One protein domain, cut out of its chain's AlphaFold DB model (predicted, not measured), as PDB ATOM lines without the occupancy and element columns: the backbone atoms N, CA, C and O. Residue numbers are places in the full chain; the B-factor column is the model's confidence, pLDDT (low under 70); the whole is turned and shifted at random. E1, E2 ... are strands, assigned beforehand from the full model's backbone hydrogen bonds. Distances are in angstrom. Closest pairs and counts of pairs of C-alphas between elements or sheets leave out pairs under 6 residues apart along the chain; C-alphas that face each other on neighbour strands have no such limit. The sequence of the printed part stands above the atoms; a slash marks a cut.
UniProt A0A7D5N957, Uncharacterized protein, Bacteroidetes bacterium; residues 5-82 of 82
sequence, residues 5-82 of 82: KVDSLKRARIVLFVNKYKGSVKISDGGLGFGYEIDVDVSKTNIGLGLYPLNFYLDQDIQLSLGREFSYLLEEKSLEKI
ATOM      1  N   LYS A   5     219.663 216.050  75.908       55.81
ATOM      2  CA  LYS A   5     218.508 216.594  75.183       55.81
ATOM      3  C   LYS A   5     218.057 217.911  75.817       55.81
ATOM      4  O   LYS A   5     217.516 217.950  76.923       55.81
ATOM      5  N   VAL A   6     218.266 219.009  75.094       54.19
ATOM      6  CA  VAL A   6     217.760 220.340  75.456       54.19
ATOM      7  C   VAL A   6     216.309 220.464  74.983       54.19
ATOM      8  O   VAL A   6     216.046 220.911  73.872       54.19
ATOM      9  N   ASP A   7     215.358 220.044  75.819       51.19
ATOM     10  CA  ASP A   7     213.916 220.058  75.495       51.19
ATOM     11  C   ASP A   7     213.175 221.321  76.012       51.19
ATOM     12  O   ASP A   7     211.969 221.485  75.844       51.19
ATOM     13  N   SER A   8     213.853 222.257  76.694       50.59
ATOM     14  CA  SER A   8     213.156 223.110  77.679       50.59
ATOM     15  C   SER A   8     212.913 224.580  77.398       50.59
ATOM     16  O   SER A   8     212.307 225.229  78.253       50.59
ATOM     17  N   LEU A   9     213.298 225.139  76.250       52.19
ATOM     18  CA  LEU A   9     213.110 226.583  76.033       52.19
ATOM     19  C   LEU A   9     211.632 227.034  76.103       52.19
ATOM     20  O   LEU A   9     211.357 228.229  76.103       52.19
ATOM     21  N   LYS A  10     210.666 226.104  76.172       54.38
ATOM     22  CA  LYS A  10     209.230 226.396  76.090       54.38
ATOM     23  C   LYS A  10     208.453 226.426  77.412       54.38
ATOM     24  O   LYS A  10     207.293 226.825  77.370       54.38
ATOM     25  N   ARG A  11     209.000 226.030  78.574       69.81
ATOM     26  CA  ARG A  11     208.237 226.079  79.848       69.81
ATOM     27  C   ARG A  11     209.112 226.478  81.033       69.81
ATOM     28  O   ARG A  11     209.857 225.658  81.560       69.81
ATOM     29  N   ALA A  12     208.964 227.722  81.487       77.38
ATOM     30  CA  ALA A  12     209.461 228.125  82.795       77.38
ATOM     31  C   ALA A  12     208.667 227.395  83.891       77.38
ATOM     32  O   ALA A  12     207.437 227.358  83.853       77.38
ATOM     33  N   ARG A  13     209.368 226.802  84.858       85.06
ATOM     34  CA  ARG A  13     208.764 226.135  86.015       85.06
ATOM     35  C   ARG A  13     208.762 227.093  87.202       85.06
ATOM     36  O   ARG A  13     209.800 227.647  87.543       85.06
ATOM     37  N   ILE A  14     207.606 227.255  87.838       87.50
ATOM     38  CA  ILE A  14     207.454 227.995  89.094       87.50
ATOM     39  C   ILE A  14     207.227 226.972  90.208       87.50
ATOM     40  O   ILE A  14     206.403 226.072  90.049       87.50
ATOM     41  N   VAL A  15     207.962 227.087  91.313       91.94
ATOM     42  CA  VAL A  15     207.871 226.185  92.470       91.94
ATOM     43  C   VAL A  15     207.692 227.016  93.730       91.94
ATOM     44  O   VAL A  15     208.501 227.896  93.988       91.94
ATOM     45  N   LEU A  16     206.671 226.716  94.528       91.75
ATOM     46  CA  LEU A  16     206.550 227.209  95.899       91.75
ATOM     47  C   LEU A  16     206.911 226.063  96.845       91.75
ATOM     48  O   LEU A  16     206.388 224.960  96.689       91.75
ATOM     49  N   PHE A  17     207.793 226.307  97.808       91.81
ATOM     50  CA  PHE A  17     208.236 225.284  98.753       91.81
ATOM     51  C   PHE A  17     208.366 225.846 100.170       91.81
ATOM     52  O   PHE A  17     208.552 227.044 100.378       91.81
ATOM     53  N   VAL A  18     208.277 224.951 101.153       91.81
ATOM     54  CA  VAL A  18     208.530 225.231 102.569       91.81
ATOM     55  C   VAL A  18     209.540 224.202 103.047       91.81
ATOM     56  O   VAL A  18     209.228 223.011 103.031       91.81
ATOM     57  N   ASN A  19     210.725 224.633 103.486       88.75
ATOM     58  CA  ASN A  19     211.708 223.717 104.060       88.75
ATOM     59  C   ASN A  19     211.830 223.931 105.564       88.75
ATOM     60  O   ASN A  19     211.800 225.053 106.072       88.75
ATOM     61  N   LYS A  20     212.002 222.820 106.275       89.38
ATOM     62  CA  LYS A  20     212.301 222.792 107.704       89.38
ATOM     63  C   LYS A  20     213.653 222.123 107.885       89.38
ATOM     64  O   LYS A  20     213.818 220.959 107.536       89.38
ATOM     65  N   TYR A  21     214.599 222.867 108.430       85.69
ATOM     66  CA  TYR A  21     215.933 222.408 108.772       85.69
ATOM     67  C   TYR A  21     216.011 222.221 110.279       85.69
ATOM     68  O   TYR A  21     215.587 223.092 111.037       85.69
ATOM     69  N   LYS A  22     216.578 221.100 110.709       84.81
ATOM     70  CA  LYS A  22     216.948 220.867 112.100       84.81
ATOM     71  C   LYS A  22     218.400 220.415 112.119       84.81
ATOM     72  O   LYS A  22     218.758 219.499 111.384       84.81
ATOM     73  N   GLY A  23     219.217 221.068 112.927       80.38
ATOM     74  CA  GLY A  23     220.604 220.704 113.169       80.38
ATOM     75  C   GLY A  23     220.888 220.737 114.659       80.38
ATOM     76  O   GLY A  23     220.267 221.506 115.388       80.38
ATOM     77  N   SER A  24     221.816 219.901 115.101       77.50
ATOM     78  CA  SER A  24     222.371 219.964 116.446       77.50
ATOM     79  C   SER A  24     223.881 220.120 116.344       77.50
ATOM     80  O   SER A  24     224.530 219.480 115.514       77.50
ATOM     81  N   VAL A  25     224.438 221.009 117.159       75.50
ATOM     82  CA  VAL A  25     225.882 221.177 117.306       75.50
ATOM     83  C   VAL A  25     226.232 220.770 118.724       75.50
ATOM     84  O   VAL A  25     225.717 221.352 119.677       75.50
ATOM     85  N   LYS A  26     227.091 219.757 118.846       73.50
ATOM     86  CA  LYS A  26     227.651 219.322 120.124       73.50
ATOM     87  C   LYS A  26     229.030 219.942 120.272       73.50
ATOM     88  O   LYS A  26     229.904 219.671 119.449       73.50
ATOM     89  N   ILE A  27     229.212 220.777 121.287       72.00
ATOM     90  CA  ILE A  27     230.522 221.315 121.653       72.00
ATOM     91  C   ILE A  27     230.933 220.621 122.945       72.00
ATOM     92  O   ILE A  27     230.276 220.789 123.970       72.00
ATOM     93  N   SER A  28     232.001 219.829 122.880       67.00
ATOM     94  CA  SER A  28     232.620 219.211 124.049       67.00
ATOM     95  C   SER A  28     234.021 219.780 124.252       67.00
ATOM     96  O   SER A  28     234.826 219.818 123.318       67.00
ATOM     97  N   ASP A  29     234.309 220.230 125.473       67.75
ATOM     98  CA  ASP A  29     235.673 220.531 125.913       67.75
ATOM     99  C   ASP A  29     236.164 219.411 126.841       67.75
ATOM    100  O   ASP A  29     235.500 219.041 127.810       67.75
ATOM    101  N   GLY A  30     237.314 218.828 126.502       62.91
ATOM    102  CA  GLY A  30     237.895 217.650 127.143       62.91
ATOM    103  C   GLY A  30     239.137 217.992 127.960       62.91
ATOM    104  O   GLY A  30     240.234 217.550 127.623       62.91
ATOM    105  N   GLY A  31     238.980 218.774 129.030       60.34
ATOM    106  CA  GLY A  31     240.027 219.016 130.030       60.34
ATOM    107  C   GLY A  31     240.017 217.971 131.157       60.34
ATOM    108  O   GLY A  31     238.951 217.512 131.554       60.34
ATOM    109  N   LEU A  32     241.203 217.620 131.681       60.44
ATOM    110  CA  LEU A  32     241.553 216.547 132.650       60.44
ATOM    111  C   LEU A  32     240.817 216.529 134.025       60.44
ATOM    112  O   LEU A  32     241.417 216.181 135.041       60.44
ATOM    113  N   GLY A  33     239.526 216.853 134.110       58.97
ATOM    114  CA  GLY A  33     238.772 216.700 135.359       58.97
ATOM    115  C   GLY A  33     237.300 217.111 135.343       58.97
ATOM    116  O   GLY A  33     236.564 216.634 136.195       58.97
ATOM    117  N   PHE A  34     236.855 217.943 134.398       53.69
ATOM    118  CA  PHE A  34     235.462 218.392 134.262       53.69
ATOM    119  C   PHE A  34     235.241 218.843 132.813       53.69
ATOM    120  O   PHE A  34     235.630 219.951 132.449       53.69
ATOM    121  N   GLY A  35     234.672 217.977 131.977       58.25
ATOM    122  CA  GLY A  35     234.220 218.364 130.640       58.25
ATOM    123  C   GLY A  35     232.799 218.912 130.708       58.25
ATOM    124  O   GLY A  35     231.969 218.358 131.431       58.25
ATOM    125  N   TYR A  36     232.521 219.991 129.981       57.97
ATOM    126  CA  TYR A  36     231.159 220.458 129.740       57.97
ATOM    127  C   TYR A  36     230.735 220.024 128.331       57.97
ATOM    128  O   TYR A  36     231.513 220.128 127.380       57.97
ATOM    129  N   GLU A  37     229.513 219.515 128.203       65.88
ATOM    130  CA  GLU A  37     228.876 219.245 126.915       65.88
ATOM    131  C   GLU A  37     227.777 220.286 126.730       65.88
ATOM    132  O   GLU A  37     226.820 220.305 127.497       65.88
ATOM    133  N   ILE A  38     227.921 221.169 125.740       67.19
ATOM    134  CA  ILE A  38     226.840 222.077 125.346       67.19
ATOM    135  C   ILE A  38     226.210 221.520 124.076       67.19
ATOM    136  O   ILE A  38     226.872 221.389 123.038       67.19
ATOM    137  N   ASP A  39     224.917 221.222 124.168       73.94
ATOM    138  CA  ASP A  39     224.089 220.835 123.034       73.94
ATOM    139  C   ASP A  39     223.313 222.066 122.550       73.94
ATOM    140  O   ASP A  39     222.434 222.590 123.240       73.94
ATOM    141  N   VAL A  40     223.620 222.528 121.335       76.62
ATOM    142  CA  VAL A  40     222.874 223.608 120.676       76.62
ATOM    143  C   VAL A  40     221.976 223.008 119.602       76.62
ATOM    144  O   VAL A  40     222.452 222.541 118.566       76.62
ATOM    145  N   ASP A  41     220.666 223.043 119.832       81.81
ATOM    146  CA  ASP A  41     219.650 222.630 118.864       81.81
ATOM    147  C   ASP A  41     219.187 223.844 118.049       81.81
ATOM    148  O   ASP A  41     218.609 224.785 118.591       81.81
ATOM    149  N   VAL A  42     219.382 223.812 116.730       82.44
ATOM    150  CA  VAL A  42     218.941 224.861 115.803       82.44
ATOM    151  C   VAL A  42     217.860 224.310 114.878       82.44
ATOM    152  O   VAL A  42     218.065 223.343 114.147       82.44
ATOM    153  N   SER A  43     216.695 224.947 114.871       87.06
ATOM    154  CA  SER A  43     215.583 224.658 113.968       87.06
ATOM    155  C   SER A  43     215.262 225.895 113.140       87.06
ATOM    156  O   SER A  43     214.976 226.950 113.697       87.06
ATOM    157  N   LYS A  44     215.253 225.770 111.812       89.19
ATOM    158  CA  LYS A  44     214.923 226.858 110.882       89.19
ATOM    159  C   LYS A  44     213.813 226.438 109.934       89.19
ATOM    160  O   LYS A  44     213.886 225.374 109.331       89.19
ATOM    161  N   THR A  45     212.817 227.291 109.754       91.25
ATOM    162  CA  THR A  45     211.764 227.120 108.751       91.25
ATOM    163  C   THR A  45     211.881 228.238 107.730       91.25
ATOM    164  O   THR A  45     211.872 229.412 108.098       91.25
ATOM    165  N   ASN A  46     211.955 227.895 106.447       90.94
ATOM    166  CA  ASN A  46     211.914 228.863 105.360       90.94
ATOM    167  C   ASN A  46     210.767 228.562 104.391       90.94
ATOM    168  O   ASN A  46     210.326 227.424 104.243       90.94
ATOM    169  N   ILE A  47     210.276 229.614 103.752       93.75
ATOM    170  CA  ILE A  47     209.401 229.529 102.588       93.75
ATOM    171  C   ILE A  47     210.157 230.103 101.408       93.75
ATOM    172  O   ILE A  47     210.875 231.090 101.560       93.75
ATOM    173  N   GLY A  48     210.003 229.513 100.236       92.69
ATOM    174  CA  GLY A  48     210.640 230.051  99.054       92.69
ATOM    175  C   GLY A  48     209.868 229.803  97.777       92.69
ATOM    176  O   GLY A  48     208.976 228.958  97.691       92.69
ATOM    177  N   LEU A  49     210.216 230.619  96.793       93.81
ATOM    178  CA  LEU A  49     209.674 230.641  95.453       93.81
ATOM    179  C   LEU A  49     210.833 230.478  94.467       93.81
ATOM    180  O   LEU A  49     211.730 231.317  94.395       93.81
ATOM    181  N   GLY A  50     210.801 229.402  93.693       92.44
ATOM    182  CA  GLY A  50     211.748 229.117  92.625       92.44
ATOM    183  C   GLY A  50     211.155 229.409  91.250       92.44
ATOM    184  O   GLY A  50     210.024 229.018  90.961       92.44
ATOM    185  N   LEU A  51     211.933 230.061  90.389       92.12
ATOM    186  CA  LEU A  51     211.647 230.276  88.974       92.12
ATOM    187  C   LEU A  51     212.759 229.641  88.135       92.12
ATOM    188  O   LEU A  51     213.892 230.121  88.125       92.12
ATOM    189  N   TYR A  52     212.414 228.595  87.391       91.00
ATOM    190  CA  TYR A  52     213.337 227.765  86.623       91.00
ATOM    191  C   TYR A  52     213.034 227.841  85.120       91.00
ATOM    192  O   TYR A  52     212.249 227.037  84.602       91.00
ATOM    193  N   PRO A  53     213.604 228.829  84.403       85.44
ATOM    194  CA  PRO A  53     213.384 229.010  82.970       85.44
ATOM    195  C   PRO A  53     214.077 227.953  82.105       85.44
ATOM    196  O   PRO A  53     213.621 227.698  80.996       85.44
ATOM    197  N   LEU A  54     215.161 227.337  82.590       86.62
ATOM    198  CA  LEU A  54     215.926 226.341  81.845       86.62
ATOM    199  C   LEU A  54     215.746 224.979  82.504       86.62
ATOM    200  O   LEU A  54     216.045 224.809  83.679       86.62
ATOM    201  N   ASN A  55     215.270 223.998  81.751       83.75
ATOM    202  CA  ASN A  55     215.139 222.617  82.205       83.75
ATOM    203  C   ASN A  55     215.943 221.676  81.279       83.75
ATOM    204  O   ASN A  55     216.138 221.929  80.098       83.75
ATOM    205  N   PHE A  56     216.461 220.577  81.774       83.56
ATOM    206  CA  PHE A  56     217.225 219.625  80.979       83.56
ATOM    207  C   PHE A  56     216.814 218.247  81.444       83.56
ATOM    208  O   PHE A  56     216.601 218.045  82.637       83.56
ATOM    209  N   TYR A  57     216.683 217.319  80.510       81.38
ATOM    210  CA  TYR A  57     216.467 215.921  80.833       81.38
ATOM    211  C   TYR A  57     217.724 215.167  80.423       81.38
ATOM    212  O   TYR A  57     218.113 215.186  79.254       81.38
ATOM    213  N   LEU A  58     218.376 214.544  81.397       80.62
ATOM    214  CA  LEU A  58     219.467 213.616  81.171       80.62
ATOM    215  C   LEU A  58     218.892 212.204  81.236       80.62
ATOM    216  O   LEU A  58     218.317 211.819  82.251       80.62
ATOM    217  N   ASP A  59     219.028 211.475  80.129       75.69
ATOM    218  CA  ASP A  59     218.643 210.064  80.000       75.69
ATOM    219  C   ASP A  59     217.214 209.741  80.489       75.69
ATOM    220  O   ASP A  59     216.948 208.693  81.057       75.69
ATOM    221  N   GLN A  60     216.283 210.681  80.272       74.06
ATOM    222  CA  GLN A  60     214.845 210.632  80.606       74.06
ATOM    223  C   GLN A  60     214.479 210.623  82.103       74.06
ATOM    224  O   GLN A  60     213.442 211.188  82.448       74.06
ATOM    225  N   ASP A  61     215.329 210.099  82.986       78.81
ATOM    226  CA  ASP A  61     215.017 209.951  84.416       78.81
ATOM    227  C   ASP A  61     215.473 211.134  85.281       78.81
ATOM    228  O   ASP A  61     214.910 211.397  86.347       78.81
ATOM    229  N   ILE A  62     216.486 211.880  84.835       80.88
ATOM    230  CA  ILE A  62     217.063 212.973  85.620       80.88
ATOM    231  C   ILE A  62     216.663 214.305  84.999       80.88
ATOM    232  O   ILE A  62     217.160 214.696  83.942       80.88
ATOM    233  N   GLN A  63     215.793 215.041  85.690       84.06
ATOM    234  CA  GLN A  63     215.447 216.407  85.317       84.06
ATOM    235  C   GLN A  63     216.282 217.421  86.105       84.06
ATOM    236  O   GLN A  63     216.179 217.516  87.326       84.06
ATOM    237  N   LEU A  64     217.059 218.235  85.393       85.00
ATOM    238  CA  LEU A  64     217.813 219.356  85.944       85.00
ATOM    239  C   LEU A  64     217.123 220.669  85.584       85.00
ATOM    240  O   LEU A  64     216.869 220.942  84.416       85.00
ATOM    241  N   SER A  65     216.847 221.504  86.576       87.88
ATOM    242  CA  SER A  65     216.209 222.807  86.393       87.88
ATOM    243  C   SER A  65     217.162 223.901  86.870       87.88
ATOM    244  O   SER A  65     217.536 223.925  88.038       87.88
ATOM    245  N   LEU A  66     217.564 224.808  85.980       86.75
ATOM    246  CA  LEU A  66     218.397 225.967  86.295       86.75
ATOM    247  C   LEU A  66     217.537 227.230  86.339       86.75
ATOM    248  O   LEU A  66     216.727 227.494  85.443       86.75
ATOM    249  N   GLY A  67     217.720 228.015  87.396       89.62
ATOM    250  CA  GLY A  67     216.880 229.166  87.675       89.62
ATOM    251  C   GLY A  67     217.318 229.981  88.875       89.62
ATOM    252  O   GLY A  67     218.460 229.897  89.322       89.62
ATOM    253  N   ARG A  68     216.391 230.798  89.371       91.62
ATOM    254  CA  ARG A  68     216.564 231.601  90.578       91.62
ATOM    255  C   ARG A  68     215.583 231.168  91.645       91.62
ATOM    256  O   ARG A  68     214.447 230.819  91.347       91.62
ATOM    257  N   GLU A  69     216.026 231.270  92.884       92.75
ATOM    258  CA  GLU A  69     215.222 231.004  94.063       92.75
ATOM    259  C   GLU A  69     215.216 232.242  94.956       92.75
ATOM    260  O   GLU A  69     216.252 232.878  95.164       92.75
ATOM    261  N   PHE A  70     214.041 232.580  95.473       91.44
ATOM    262  CA  PHE A  70     213.852 233.580  96.510       91.44
ATOM    263  C   PHE A  70     213.326 232.877  97.746       91.44
ATOM    264  O   PHE A  70     212.269 232.256  97.690       91.44
ATOM    265  N   SER A  71     214.041 232.999  98.856       92.06
ATOM    266  CA  SER A  71     213.694 232.332 100.106       92.06
ATOM    267  C   SER A  71     213.609 233.352 101.233       92.06
ATOM    268  O   SER A  71     214.424 234.268 101.323       92.06
ATOM    269  N   TYR A  72     212.609 233.189 102.090       91.75
ATOM    270  CA  TYR A  72     212.367 234.003 103.269       91.75
ATOM    271  C   TYR A  72     212.343 233.112 104.512       91.75
ATOM    272  O   TYR A  72     211.694 232.063 104.538       91.75
ATOM    273  N   LEU A  73     213.078 233.525 105.544       91.69
ATOM    274  CA  LEU A  73     213.125 232.828 106.823       91.69
ATOM    275  C   LEU A  73     211.857 233.154 107.613       91.69
ATOM    276  O   LEU A  73     211.619 234.308 107.959       91.69
ATOM    277  N   LEU A  74     211.042 232.138 107.884       88.94
ATOM    278  CA  LEU A  74     209.813 232.295 108.661       88.94
ATOM    279  C   LEU A  74     210.085 232.218 110.158       88.94
ATOM    280  O   LEU A  74     209.526 232.989 110.931       88.94
ATOM    281  N   GLU A  75     210.917 231.266 110.566       86.88
ATOM    282  CA  GLU A  75     211.162 230.988 111.973       86.88
ATOM    283  C   GLU A  75     212.567 230.424 112.156       86.88
ATOM    284  O   GLU A  75     212.999 229.550 111.403       86.88
ATOM    285  N   GLU A  76     213.256 230.898 113.186       85.88
ATOM    286  CA  GLU A  76     214.509 230.336 113.669       85.88
ATOM    287  C   GLU A  76     214.411 230.169 115.184       85.88
ATOM    288  O   GLU A  76     214.105 231.111 115.912       85.88
ATOM    289  N   LYS A  77     214.631 228.940 115.649       83.81
ATOM    290  CA  LYS A  77     214.685 228.567 117.058       83.81
ATOM    291  C   LYS A  77     216.057 227.988 117.340       83.81
ATOM    292  O   LYS A  77     216.409 226.969 116.752       83.81
ATOM    293  N   SER A  78     216.774 228.604 118.265       76.44
ATOM    294  CA  SER A  78     218.033 228.090 118.794       76.44
ATOM    295  C   SER A  78     217.828 227.824 120.278       76.44
ATOM    296  O   SER A  78     217.507 228.743 121.030       76.44
ATOM    297  N   LEU A  79     217.922 226.559 120.675       74.81
ATOM    298  CA  LEU A  79     217.845 226.131 122.065       74.81
ATOM    299  C   LEU A  79     219.248 225.750 122.514       74.81
ATOM    300  O   LEU A  79     219.855 224.837 121.960       74.81
ATOM    301  N   GLU A  80     219.739 226.457 123.521       60.97
ATOM    302  CA  GLU A  80     220.966 226.116 124.224       60.97
ATOM    303  C   GLU A  80     220.589 225.231 125.415       60.97
ATOM    304  O   GLU A  80     219.822 225.648 126.288       60.97
ATOM    305  N   LYS A  81     221.063 223.982 125.415       59.34
ATOM    306  CA  LYS A  81     221.010 223.110 126.586       59.34
ATOM    307  C   LYS A  81     222.401 223.061 127.208       59.34
ATOM    308  O   LYS A  81     223.332 222.542 126.592       59.34
ATOM    309  N   ILE A  82     222.489 223.641 128.404       52.22
ATOM    310  CA  ILE A  82     223.619 223.556 129.335       52.22
ATOM    311  C   ILE A  82     223.399 222.347 130.243       52.22
ATOM    312  O   ILE A  82     222.234 222.160 130.674       52.22
TER     313      ILE A  82
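Overview. This is residues 5 to 82 of the 82 residues of an uncharacterized protein of Bacteroidetes bacterium (UniProt A0A7D5N957). One long, narrow, twisted ribbon of three strands bends near one end into an L, the short arm being the E2 and E3 hairpin from residue 53 to residue 67. At the far end of the long arm, residues 30 to 35 stick out. The printed 78 residues hold no named helix; E1, E2, E3, in chain and sheet order, form an antiparallel meander, each strand the antiparallel neighbour of the one before. The class is all strand, extended, with radius of gyration of the C-alphas 20.8 A and spans 66 by 29 by 16 A.

Along the chain. Find C-alpha 37 at (228.876, 219.245, 126.915); E2 runs to residue 58, 47.0 A. E1, residues 13 to 28, spans 45.4 A. E3, residues 62 to 81, spans 42.4 A, ending at (221.010, 223.110, 126.586).

Arrangement. Inner E2 bends by 102 degrees at residue 53, edge strand E3 by 93 at 67. Beside E2, look for N 21 and O 44, 2.8 A, in hairpin E1 and E2, and N 56 and O 64, 2.7 A, in hairpin E2 and E3.

Size, cuts and confidence. The farthest C-alphas, Lys 10 and Gly 33, are 66.9 A apart. The printed part has no cut and no long link; pLDDT is under 70 at 5 to 11, 28 to 38 and 80 to 82.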